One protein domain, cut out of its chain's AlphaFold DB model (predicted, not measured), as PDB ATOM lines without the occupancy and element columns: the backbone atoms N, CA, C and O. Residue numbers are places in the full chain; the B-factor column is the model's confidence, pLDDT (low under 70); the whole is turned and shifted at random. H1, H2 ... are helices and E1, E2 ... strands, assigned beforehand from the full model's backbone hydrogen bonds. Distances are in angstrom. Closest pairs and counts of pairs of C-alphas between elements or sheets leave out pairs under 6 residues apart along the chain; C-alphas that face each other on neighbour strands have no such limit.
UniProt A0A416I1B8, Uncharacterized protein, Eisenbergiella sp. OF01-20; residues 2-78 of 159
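What this domain is: This is residues 2 to 78 of the 159 residues of an uncharacterized protein of Eisenbergiella sp. OF01-20 (UniProt A0A416I1B8). A strongly twisted wall of five antiparallel strands has the short helix H1 over one face, and the long hairpin of E4 and E5 reaches past the other strands at one end. The printed part has 77 residues, with E1, H1, E2, E3, E4 and E5 along it; the class is mostly strand, strands holding 37 of the 46 residues in named elements, and the sheet's order is E1 E5 E4 E3 E2. It is only just loose, close to compact, with a radius of gyration of the C-alphas of 14.2 A, and spans 51 by 28 by 24 A.

How they stand to each other: Edge strand E1, residues 9 to 12, is antiparallel to E5, residues 64 to 73, with N 10 and O 72 2.9 A apart. H1, residues 18 to 26, has every O i to N i+4 pair within hydrogen-bond range. It is on the sheet at a height of 9.5 A, over E3, residues 36 to 43; their closest C-alphas, of Ile 20 and Ile 42, are 7.6 A apart. E2, residues 31 to 33, E3, E4, residues 48 to 59, and E5 form a meander, each the antiparallel neighbour of the one before; N 33 and O 36 are 2.8 A apart, N 53 and O 37 2.7 A, N 54 and O 69 2.8 A.

Where its parts are: E1 begins at C-alpha 9 (5.338, 8.217, -46.628). E3, 20.6 A long, bends by 52 degrees at residue 40. E4 measures 36.8 A; E5, 28.9 A, ends at C-alpha 73 (5.770, 6.953, -42.313).

The domain as a whole: The C-alphas farthest apart, of Gly 3 and Lys 62, are 52.0 A apart. The printed part has no cut, and the links between its elements are tight. pLDDT is under 70 at residues 2 to 3, 14 to 15, 28 and 60 to 63.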
ATOM      1  N   GLN A   2      -6.375  -3.685 -45.691       46.03
ATOM      2  CA  GLN A   2      -5.699  -4.802 -45.018       46.03
ATOM      3  C   GLN A   2      -5.501  -5.910 -46.052       46.03
ATOM      4  O   GLN A   2      -6.476  -6.438 -46.569       46.03
ATOM      5  N   GLY A   3      -4.257  -6.190 -46.427       58.56
ATOM      6  CA  GLY A   3      -3.938  -7.285 -47.349       58.56
ATOM      7  C   GLY A   3      -2.522  -7.192 -47.898       58.56
ATOM      8  O   GLY A   3      -1.766  -8.150 -47.827       58.56
ATOM      9  N   ASN A   4      -2.112  -6.003 -48.339       75.75
ATOM     10  CA  ASN A   4      -0.928  -5.911 -49.193       75.75
ATOM     11  C   ASN A   4       0.354  -5.396 -48.493       75.75
ATOM     12  O   ASN A   4       1.357  -5.208 -49.171       75.75
ATOM     13  N   ARG A   5       0.335  -5.130 -47.172       76.50
ATOM     14  CA  ARG A   5       1.482  -4.623 -46.369       76.50
ATOM     15  C   ARG A   5       2.278  -3.475 -47.034       76.50
ATOM     16  O   ARG A   5       3.503  -3.478 -47.014       76.50
ATOM     17  N   TRP A   6       1.590  -2.505 -47.641       83.31
ATOM     18  CA  TRP A   6       2.266  -1.374 -48.290       83.31
ATOM     19  C   TRP A   6       2.802  -0.417 -47.237       83.31
ATOM     20  O   TRP A   6       2.062   0.017 -46.352       83.31
ATOM     21  N   GLU A   7       4.071  -0.057 -47.379       87.62
ATOM     22  CA  GLU A   7       4.658   1.036 -46.624       87.62
ATOM     23  C   GLU A   7       4.223   2.385 -47.203       87.62
ATOM     24  O   GLU A   7       3.945   2.510 -48.400       87.62
ATOM     25  N   PHE A   8       4.170   3.414 -46.359       88.38
ATOM     26  CA  PHE A   8       3.766   4.751 -46.783       88.38
ATOM     27  C   PHE A   8       4.717   5.836 -46.286       88.38
ATOM     28  O   PHE A   8       5.350   5.714 -45.238       88.38
ATOM     29  N   ILE A   9       4.764   6.935 -47.039       89.62
ATOM     30  CA  ILE A   9       5.338   8.217 -46.628       89.62
ATOM     31  C   ILE A   9       4.328   9.285 -47.042       89.62
ATOM     32  O   ILE A   9       4.097   9.498 -48.235       89.62
ATOM     33  N   ILE A  10       3.721   9.958 -46.071       88.12
ATOM     34  CA  ILE A  10       2.730  11.005 -46.321       88.12
ATOM     35  C   ILE A  10       3.226  12.335 -45.781       88.12
ATOM     36  O   ILE A  10       3.832  12.406 -44.715       88.12
ATOM     37  N   ARG A  11       2.985  13.410 -46.537       86.12
ATOM     38  CA  ARG A  11       3.276  14.759 -46.052       86.12
ATOM     39  C   ARG A  11       2.252  15.114 -44.987       86.12
ATOM     40  O   ARG A  11       1.053  15.070 -45.250       86.12
ATOM     41  N   TYR A  12       2.752  15.538 -43.843       79.31
ATOM     42  CA  TYR A  12       1.959  16.016 -42.733       79.31
ATOM     43  C   TYR A  12       2.144  17.528 -42.608       79.31
ATOM     44  O   TYR A  12       3.266  18.039 -42.646       79.31
ATOM     45  N   LYS A  13       1.034  18.268 -42.557       76.19
ATOM     46  CA  LYS A  13       1.064  19.706 -42.288       76.19
ATOM     47  C   LYS A  13       0.872  19.889 -40.788       76.19
ATOM     48  O   LYS A  13      -0.079  19.349 -40.228       76.19
ATOM     49  N   VAL A  14       1.756  20.670 -40.175       69.62
ATOM     50  CA  VAL A  14       1.657  21.064 -38.765       69.62
ATOM     51  C   VAL A  14       0.235  21.573 -38.482       69.62
ATOM     52  O   VAL A  14      -0.309  22.348 -39.276       69.62
ATOM     53  N   GLY A  15      -0.386  21.071 -37.414       68.56
ATOM     54  CA  GLY A  15      -1.766  21.360 -37.013       68.56
ATOM     55  C   GLY A  15      -2.856  20.495 -37.657       68.56
ATOM     56  O   GLY A  15      -4.024  20.673 -37.333       68.56
ATOM     57  N   SER A  16      -2.530  19.570 -38.570       72.06
ATOM     58  CA  SER A  16      -3.554  18.707 -39.198       72.06
ATOM     59  C   SER A  16      -3.989  17.524 -38.326       72.06
ATOM     60  O   SER A  16      -5.098  17.033 -38.504       72.06
ATOM     61  N   ILE A  17      -3.140  17.059 -37.405       76.81
ATOM     62  CA  ILE A  17      -3.450  16.014 -36.415       76.81
ATOM     63  C   ILE A  17      -2.887  16.479 -35.061       76.81
ATOM     64  O   ILE A  17      -1.736  16.176 -34.737       76.81
ATOM     65  N   PRO A  18      -3.673  17.243 -34.281       76.75
ATOM     66  CA  PRO A  18      -3.201  17.856 -33.041       76.75
ATOM     67  C   PRO A  18      -2.601  16.861 -32.041       76.75
ATOM     68  O   PRO A  18      -1.555  17.147 -31.479       76.75
ATOM     69  N   SER A  19      -3.177  15.661 -31.906       75.75
ATOM     70  CA  SER A  19      -2.694  14.646 -30.955       75.75
ATOM     71  C   SER A  19      -1.262  14.177 -31.238       75.75
ATOM     72  O   SER A  19      -0.434  14.155 -30.338       75.75
ATOM     73  N   ILE A  20      -0.933  13.885 -32.503       74.75
ATOM     74  CA  ILE A  20       0.435  13.508 -32.905       74.75
ATOM     75  C   ILE A  20       1.393  14.678 -32.681       74.75
ATOM     76  O   ILE A  20       2.558  14.473 -32.355       74.75
ATOM     77  N   GLN A  21       0.928  15.908 -32.902       75.38
ATOM     78  CA  GLN A  21       1.761  17.086 -32.705       75.38
ATOM     79  C   GLN A  21       2.078  17.312 -31.226       75.38
ATOM     80  O   GLN A  21       3.240  17.536 -30.909       75.38
ATOM     81  N   GLU A  22       1.085  17.211 -30.342       75.25
ATOM     82  CA  GLU A  22       1.284  17.316 -28.894       75.25
ATOM     83  C   GLU A  22       2.234  16.229 -28.387       75.25
ATOM     84  O   GLU A  22       3.197  16.542 -27.694       75.25
ATOM     85  N   GLU A  23       2.039  14.969 -28.781       72.44
ATOM     86  CA  GLU A  23       2.950  13.879 -28.407       72.44
ATOM     87  C   GLU A  23       4.370  14.115 -28.928       72.44
ATOM     88  O   GLU A  23       5.340  13.997 -28.181       72.44
ATOM     89  N   TYR A  24       4.507  14.523 -30.190       74.56
ATOM     90  CA  TYR A  24       5.808  14.825 -30.777       74.56
ATOM     91  C   TYR A  24       6.501  16.012 -30.086       74.56
ATOM     92  O   TYR A  24       7.721  16.011 -29.923       74.56
ATOM     93  N   GLU A  25       5.761  17.046 -29.686       76.94
ATOM     94  CA  GLU A  25       6.308  18.217 -28.992       76.94
ATOM     95  C   GLU A  25       6.683  17.906 -27.539       76.94
ATOM     96  O   GLU A  25       7.761  18.315 -27.104       76.94
ATOM     97  N   ASN A  26       5.858  17.130 -26.832       76.00
ATOM     98  CA  ASN A  26       6.048  16.779 -25.423       76.00
ATOM     99  C   ASN A  26       7.243  15.843 -25.178       76.00
ATOM    100  O   ASN A  26       7.769  15.798 -24.067       76.00
ATOM    101  N   ILE A  27       7.692  15.106 -26.197       73.75
ATOM    102  CA  ILE A  27       8.815  14.175 -26.066       73.75
ATOM    103  C   ILE A  27      10.137  14.913 -26.311       73.75
ATOM    104  O   ILE A  27      10.395  15.442 -27.395       73.75
ATOM    105  N   SER A  28      10.990  14.961 -25.288       62.75
ATOM    106  CA  SER A  28      12.273  15.677 -25.313       62.75
ATOM    107  C   SER A  28      13.370  14.944 -26.095       62.75
ATOM    108  O   SER A  28      14.241  15.596 -26.670       62.75
ATOM    109  N   GLU A  29      13.328  13.612 -26.153       70.75
ATOM    110  CA  GLU A  29      14.323  12.792 -26.849       70.75
ATOM    111  C   GLU A  29      13.939  12.587 -28.315       70.75
ATOM    112  O   GLU A  29      13.117  11.741 -28.663       70.75
ATOM    113  N   LYS A  30      14.549  13.388 -29.191       80.12
ATOM    114  CA  LYS A  30      14.402  13.274 -30.644       80.12
ATOM    115  C   LYS A  30      15.747  12.937 -31.270       80.12
ATOM    116  O   LYS A  30      16.762  13.565 -30.966       80.12
ATOM    117  N   GLU A  31      15.763  11.965 -32.173       84.19
ATOM    118  CA  GLU A  31      16.974  11.638 -32.918       84.19
ATOM    119  C   GLU A  31      17.188  12.668 -34.029       84.19
ATOM    120  O   GLU A  31      16.251  13.076 -34.718       84.19
ATOM    121  N   THR A  32      18.436  13.099 -34.219       84.50
ATOM    122  CA  THR A  32      18.794  14.079 -35.250       84.50
ATOM    123  C   THR A  32      19.878  13.521 -36.163       84.50
ATOM    124  O   THR A  32      20.893  12.997 -35.708       84.50
ATOM    125  N   ALA A  33      19.675  13.662 -37.471       84.69
ATOM    126  CA  ALA A  33      20.644  13.344 -38.510       84.69
ATOM    127  C   ALA A  33      20.693  14.503 -39.519       84.69
ATOM    128  O   ALA A  33      19.810  14.655 -40.367       84.69
ATOM    129  N   GLY A  34      21.714  15.356 -39.406       84.56
ATOM    130  CA  GLY A  34      21.876  16.529 -40.269       84.56
ATOM    131  C   GLY A  34      20.721  17.527 -40.123       84.56
ATOM    132  O   GLY A  34      20.478  18.055 -39.043       84.56
ATOM    133  N   HIS A  35      20.002  17.781 -41.219       86.62
ATOM    134  CA  HIS A  35      18.819  18.656 -41.256       86.62
ATOM    135  C   HIS A  35      17.496  17.915 -41.007       86.62
ATOM    136  O   HIS A  35      16.425  18.418 -41.360       86.62
ATOM    137  N   VAL A  36      17.570  16.693 -40.481       88.75
ATOM    138  CA  VAL A  36      16.420  15.839 -40.203       88.75
ATOM    139  C   VAL A  36      16.355  15.541 -38.711       88.75
ATOM    140  O   VAL A  36      17.331  15.091 -38.122       88.75
ATOM    141  N   GLU A  37      15.183  15.736 -38.129       90.44
ATOM    142  CA  GLU A  37      14.803  15.299 -36.789       90.44
ATOM    143  C   GLU A  37      13.725  14.227 -36.952       90.44
ATOM    144  O   GLU A  37      12.840  14.362 -37.800       90.44
ATOM    145  N   TYR A  38      13.803  13.133 -36.207       90.12
ATOM    146  CA  TYR A  38      12.822  12.063 -36.323       90.12
ATOM    147  C   TYR A  38      12.545  11.370 -34.998       90.12
ATOM    148  O   TYR A  38      13.339  11.401 -34.059       90.12
ATOM    149  N   MET A  39      11.392  10.712 -34.967       87.88
ATOM    150  CA  MET A  39      10.946   9.876 -33.869       87.88
ATOM    151  C   MET A  39      10.235   8.649 -34.432       87.88
ATOM    152  O   MET A  39       9.454   8.756 -35.379       87.88
ATOM    153  N   ASN A  40      10.517   7.484 -33.862       88.31
ATOM    154  CA  ASN A  40       9.857   6.241 -34.233       88.31
ATOM    155  C   ASN A  40       8.809   5.849 -33.187       88.31
ATOM    156  O   ASN A  40       8.925   6.230 -32.027       88.31
ATOM    157  N   GLU A  41       7.842   5.038 -33.611       85.94
ATOM    158  CA  GLU A  41       6.915   4.310 -32.735       85.94
ATOM    159  C   GLU A  41       6.013   5.216 -31.867       85.94
ATOM    160  O   GLU A  41       5.647   4.854 -30.754       85.94
ATOM    161  N   ILE A  42       5.588   6.367 -32.408       84.56
ATOM    162  CA  ILE A  42       4.526   7.197 -31.815       84.56
ATOM    163  C   ILE A  42       3.191   6.467 -31.962       84.56
ATOM    164  O   ILE A  42       2.825   6.064 -33.072       84.56
ATOM    165  N   ASP A  43       2.471   6.285 -30.857       82.38
ATOM    166  CA  ASP A  43       1.189   5.590 -30.870       82.38
ATOM    167  C   ASP A  43       0.070   6.506 -31.368       82.38
ATOM    168  O   ASP A  43      -0.339   7.454 -30.711       82.38
ATOM    169  N   TYR A  44      -0.475   6.190 -32.536       81.00
ATOM    170  CA  TYR A  44      -1.652   6.866 -33.053       81.00
ATOM    171  C   TYR A  44      -2.816   5.889 -33.194       81.00
ATOM    172  O   TYR A  44      -2.889   5.117 -34.155       81.00
ATOM    173  N   ASN A  45      -3.769   5.957 -32.259       80.19
ATOM    174  CA  ASN A  45      -4.942   5.074 -32.204       80.19
ATOM    175  C   ASN A  45      -4.567   3.575 -32.190       80.19
ATOM    176  O   ASN A  45      -5.161   2.775 -32.924       80.19
ATOM    177  N   GLY A  46      -3.567   3.192 -31.389       79.56
ATOM    178  CA  GLY A  46      -3.086   1.815 -31.264       79.56
ATOM    179  C   GLY A  46      -2.206   1.358 -32.430       79.56
ATOM    180  O   GLY A  46      -2.063   0.154 -32.662       79.56
ATOM    181  N   LYS A  47      -1.673   2.293 -33.226       82.56
ATOM    182  CA  LYS A  47      -0.801   2.003 -34.371       82.56
ATOM    183  C   LYS A  47       0.493   2.800 -34.253       82.56
ATOM    184  O   LYS A  47       0.430   4.027 -34.301       82.56
ATOM    185  N   PRO A  48       1.659   2.131 -34.206       85.19
ATOM    186  CA  PRO A  48       2.933   2.827 -34.186       85.19
ATOM    187  C   PRO A  48       3.186   3.499 -35.540       85.19
ATOM    188  O   PRO A  48       3.124   2.861 -36.596       85.19
ATOM    189  N   ILE A  49       3.475   4.796 -35.506       88.56
ATOM    190  CA  ILE A  49       3.828   5.617 -36.665       88.56
ATOM    191  C   ILE A  49       5.164   6.303 -36.391       88.56
ATOM    192  O   ILE A  49       5.473   6.679 -35.265       88.56
ATOM    193  N   ASN A  50       5.957   6.503 -37.442       91.31
ATOM    194  CA  ASN A  50       7.216   7.229 -37.357       91.31
ATOM    195  C   ASN A  50       7.046   8.630 -37.955       91.31
ATOM    196  O   ASN A  50       6.440   8.807 -39.019       91.31
ATOM    197  N   VAL A  51       7.593   9.629 -37.273       90.00
ATOM    198  CA  VAL A  51       7.517  11.044 -37.640       90.00
ATOM    199  C   VAL A  51       8.894  11.518 -38.073       90.00
ATOM    200  O   VAL A  51       9.892  11.263 -37.405       90.00
ATOM    201  N   LEU A  52       8.946  12.242 -39.189       90.38
ATOM    202  CA  LEU A  52      10.164  12.848 -39.711       90.38
ATOM    203  C   LEU A  52       9.937  14.333 -39.968       90.38
ATOM    204  O   LEU A  52       9.073  14.696 -40.768       90.38
ATOM    205  N   ARG A  53      10.746  15.189 -39.352       89.38
ATOM    206  CA  ARG A  53      10.810  16.630 -39.583       89.38
ATOM    207  C   ARG A  53      12.108  16.979 -40.302       89.38
ATOM    208  O   ARG A  53      13.179  16.504 -39.959       89.38
ATOM    209  N   TYR A  54      12.020  17.824 -41.313       89.88
ATOM    210  CA  TYR A  54      13.150  18.269 -42.120       89.88
ATOM    211  C   TYR A  54      13.069  19.764 -42.343       89.88
ATOM    212  O   TYR A  54      11.985  20.296 -42.590       89.88
ATOM    213  N   TRP A  55      14.210  20.438 -42.323       88.31
ATOM    214  CA  TRP A  55      14.275  21.857 -42.636       88.31
ATOM    215  C   TRP A  55      15.326  22.160 -43.694       88.31
ATOM    216  O   TRP A  55      16.396  21.570 -43.740       88.31
ATOM    217  N   GLU A  56      15.009  23.124 -44.551       87.19
ATOM    218  CA  GLU A  56      15.961  23.719 -45.483       87.19
ATOM    219  C   GLU A  56      16.129  25.190 -45.132       87.19
ATOM    220  O   GLU A  56      15.148  25.929 -44.991       87.19
ATOM    221  N   GLU A  57      17.377  25.632 -45.052       85.12
ATOM    222  CA  GLU A  57      17.714  27.041 -44.919       85.12
ATOM    223  C   GLU A  57      18.091  27.597 -46.285       85.12
ATOM    224  O   GLU A  57      19.062  27.175 -46.914       85.12
ATOM    225  N   LYS A  58      17.313  28.565 -46.770       79.00
ATOM    226  CA  LYS A  58      17.649  29.294 -47.994       79.00
ATOM    227  C   LYS A  58      18.061  30.710 -47.638       79.00
ATOM    228  O   LYS A  58      17.291  31.454 -47.029       79.00
ATOM    229  N   LYS A  59      19.263  31.107 -48.062       71.62
ATOM    230  CA  LYS A  59      19.697  32.508 -48.016       71.62
ATOM    231  C   LYS A  59      18.863  33.309 -49.016       71.62
ATOM    232  O   LYS A  59      19.089  33.250 -50.222       71.62
ATOM    233  N   GLY A  60      17.855  34.018 -48.519       68.38
ATOM    234  CA  GLY A  60      17.141  35.025 -49.293       68.38
ATOM    235  C   GLY A  60      17.964  36.308 -49.414       68.38
ATOM    236  O   GLY A  60      18.951  36.497 -48.707       68.38
ATOM    237  N   LYS A  61      17.514  37.238 -50.266       63.78
ATOM    238  CA  LYS A  61      18.199  38.523 -50.517       63.78
ATOM    239  C   LYS A  61      18.436  39.383 -49.256       63.78
ATOM    240  O   LYS A  61      19.280  40.266 -49.305       63.78
ATOM    241  N   LYS A  62      17.690  39.168 -48.158       65.06
ATOM    242  CA  LYS A  62      17.815  39.934 -46.895       65.06
ATOM    243  C   LYS A  62      17.712  39.114 -45.596       65.06
ATOM    244  O   LYS A  62      18.089  39.628 -44.550       65.06
ATOM    245  N   LYS A  63      17.203  37.873 -45.622       68.81
ATOM    246  CA  LYS A  63      17.079  36.987 -44.444       68.81
ATOM    247  C   LYS A  63      17.228  35.518 -44.843       68.81
ATOM    248  O   LYS A  63      16.867  35.143 -45.961       68.81
ATOM    249  N   VAL A  64      17.729  34.699 -43.920       75.06
ATOM    250  CA  VAL A  64      17.672  33.235 -44.026       75.06
ATOM    251  C   VAL A  64      16.224  32.814 -43.791       75.06
ATOM    252  O   VAL A  64      15.659  33.090 -42.736       75.06
ATOM    253  N   VAL A  65      15.600  32.206 -44.799       81.06
ATOM    254  CA  VAL A  65      14.249  31.653 -44.686       81.06
ATOM    255  C   VAL A  65      14.393  30.171 -44.377       81.06
ATOM    256  O   VAL A  65      14.839  29.399 -45.232       81.06
ATOM    257  N   LYS A  66      14.026  29.784 -43.154       81.06
ATOM    258  CA  LYS A  66      13.924  28.383 -42.744       81.06
ATOM    259  C   LYS A  66      12.570  27.849 -43.200       81.06
ATOM    260  O   LYS A  66      11.535  28.394 -42.827       81.06
ATOM    261  N   THR A  67      12.577  26.826 -44.047       84.06
ATOM    262  CA  THR A  67      11.348  26.159 -44.494       84.06
ATOM    263  C   THR A  67      11.308  24.758 -43.923       84.06
ATOM    264  O   THR A  67      12.238  23.984 -44.137       84.06
ATOM    265  N   GLU A  68      10.230  24.436 -43.221       85.81
ATOM    266  CA  GLU A  68      10.086  23.172 -42.510       85.81
ATOM    267  C   GLU A  68       9.060  22.263 -43.189       85.81
ATOM    268  O   GLU A  68       8.047  22.703 -43.743       85.81
ATOM    269  N   TYR A  69       9.350  20.970 -43.158       86.62
ATOM    270  CA  TYR A  69       8.556  19.907 -43.747       86.62
ATOM    271  C   TYR A  69       8.442  18.774 -42.742       86.62
ATOM    272  O   TYR A  69       9.414  18.446 -42.072       86.62
ATOM    273  N   GLN A  70       7.265  18.164 -42.665       88.75
ATOM    274  CA  GLN A  70       7.027  17.024 -41.793       88.75
ATOM    275  C   GLN A  70       6.354  15.900 -42.579       88.75
ATOM    276  O   GLN A  70       5.545  16.146 -43.484       88.75
ATOM    277  N   TRP A  71       6.710  14.666 -42.252       90.50
ATOM    278  CA  TRP A  71       6.148  13.460 -42.842       90.50
ATOM    279  C   TRP A  71       5.829  12.423 -41.774       90.50
ATOM    280  O   TRP A  71       6.504  12.347 -40.750       90.50
ATOM    281  N   LEU A  72       4.815  11.614 -42.067       90.19
ATOM    282  CA  LEU A  72       4.483  10.399 -41.330       90.19
ATOM    283  C   LEU A  72       4.816   9.197 -42.200       90.19
ATOM    284  O   LEU A  72       4.548   9.204 -43.409       90.19
ATOM    285  N   THR A  73       5.388   8.165 -41.599       90.62
ATOM    286  CA  THR A  73       5.770   6.953 -42.313       90.62
ATOM    287  C   THR A  73       5.622   5.710 -41.447       90.62
ATOM    288  O   THR A  73       5.795   5.757 -40.234       90.62
ATOM    289  N   SER A  74       5.305   4.584 -42.083       89.69
ATOM    290  CA  SER A  74       5.380   3.255 -41.464       89.69
ATOM    291  C   SER A  74       6.799   2.674 -41.470       89.69
ATOM    292  O   SER A  74       7.041   1.638 -40.862       89.69
ATOM    293  N   ILE A  75       7.728   3.300 -42.201       90.50
ATOM    294  CA  ILE A  75       9.100   2.819 -42.387       90.50
ATOM    295  C   ILE A  75       9.922   3.223 -41.176       90.50
ATOM    296  O   ILE A  75       9.915   4.396 -40.803       90.50
ATOM    297  N   LYS A  76      10.658   2.287 -40.571       90.25
ATOM    298  CA  LYS A  76      11.534   2.606 -39.437       90.25
ATOM    299  C   LYS A  76      12.640   3.571 -39.870       90.25
ATOM    300  O   LYS A  76      13.388   3.303 -40.818       90.25
ATOM    301  N   ILE A  77      12.738   4.703 -39.183       90.69
ATOM    302  CA  ILE A  77      13.715   5.745 -39.486       90.69
ATOM    303  C   ILE A  77      14.989   5.459 -38.695       90.69
ATOM    304  O   ILE A  77      14.959   5.178 -37.502       90.69
ATOM    305  N   THR A  78      16.120   5.517 -39.383       90.56
ATOM    306  CA  THR A  78      17.464   5.418 -38.810       90.56
ATOM    307  C   THR A  78      18.268   6.610 -39.301       90.56
ATOM    308  O   THR A  78      17.948   7.167 -40.354       90.56
TER     309      THR A  78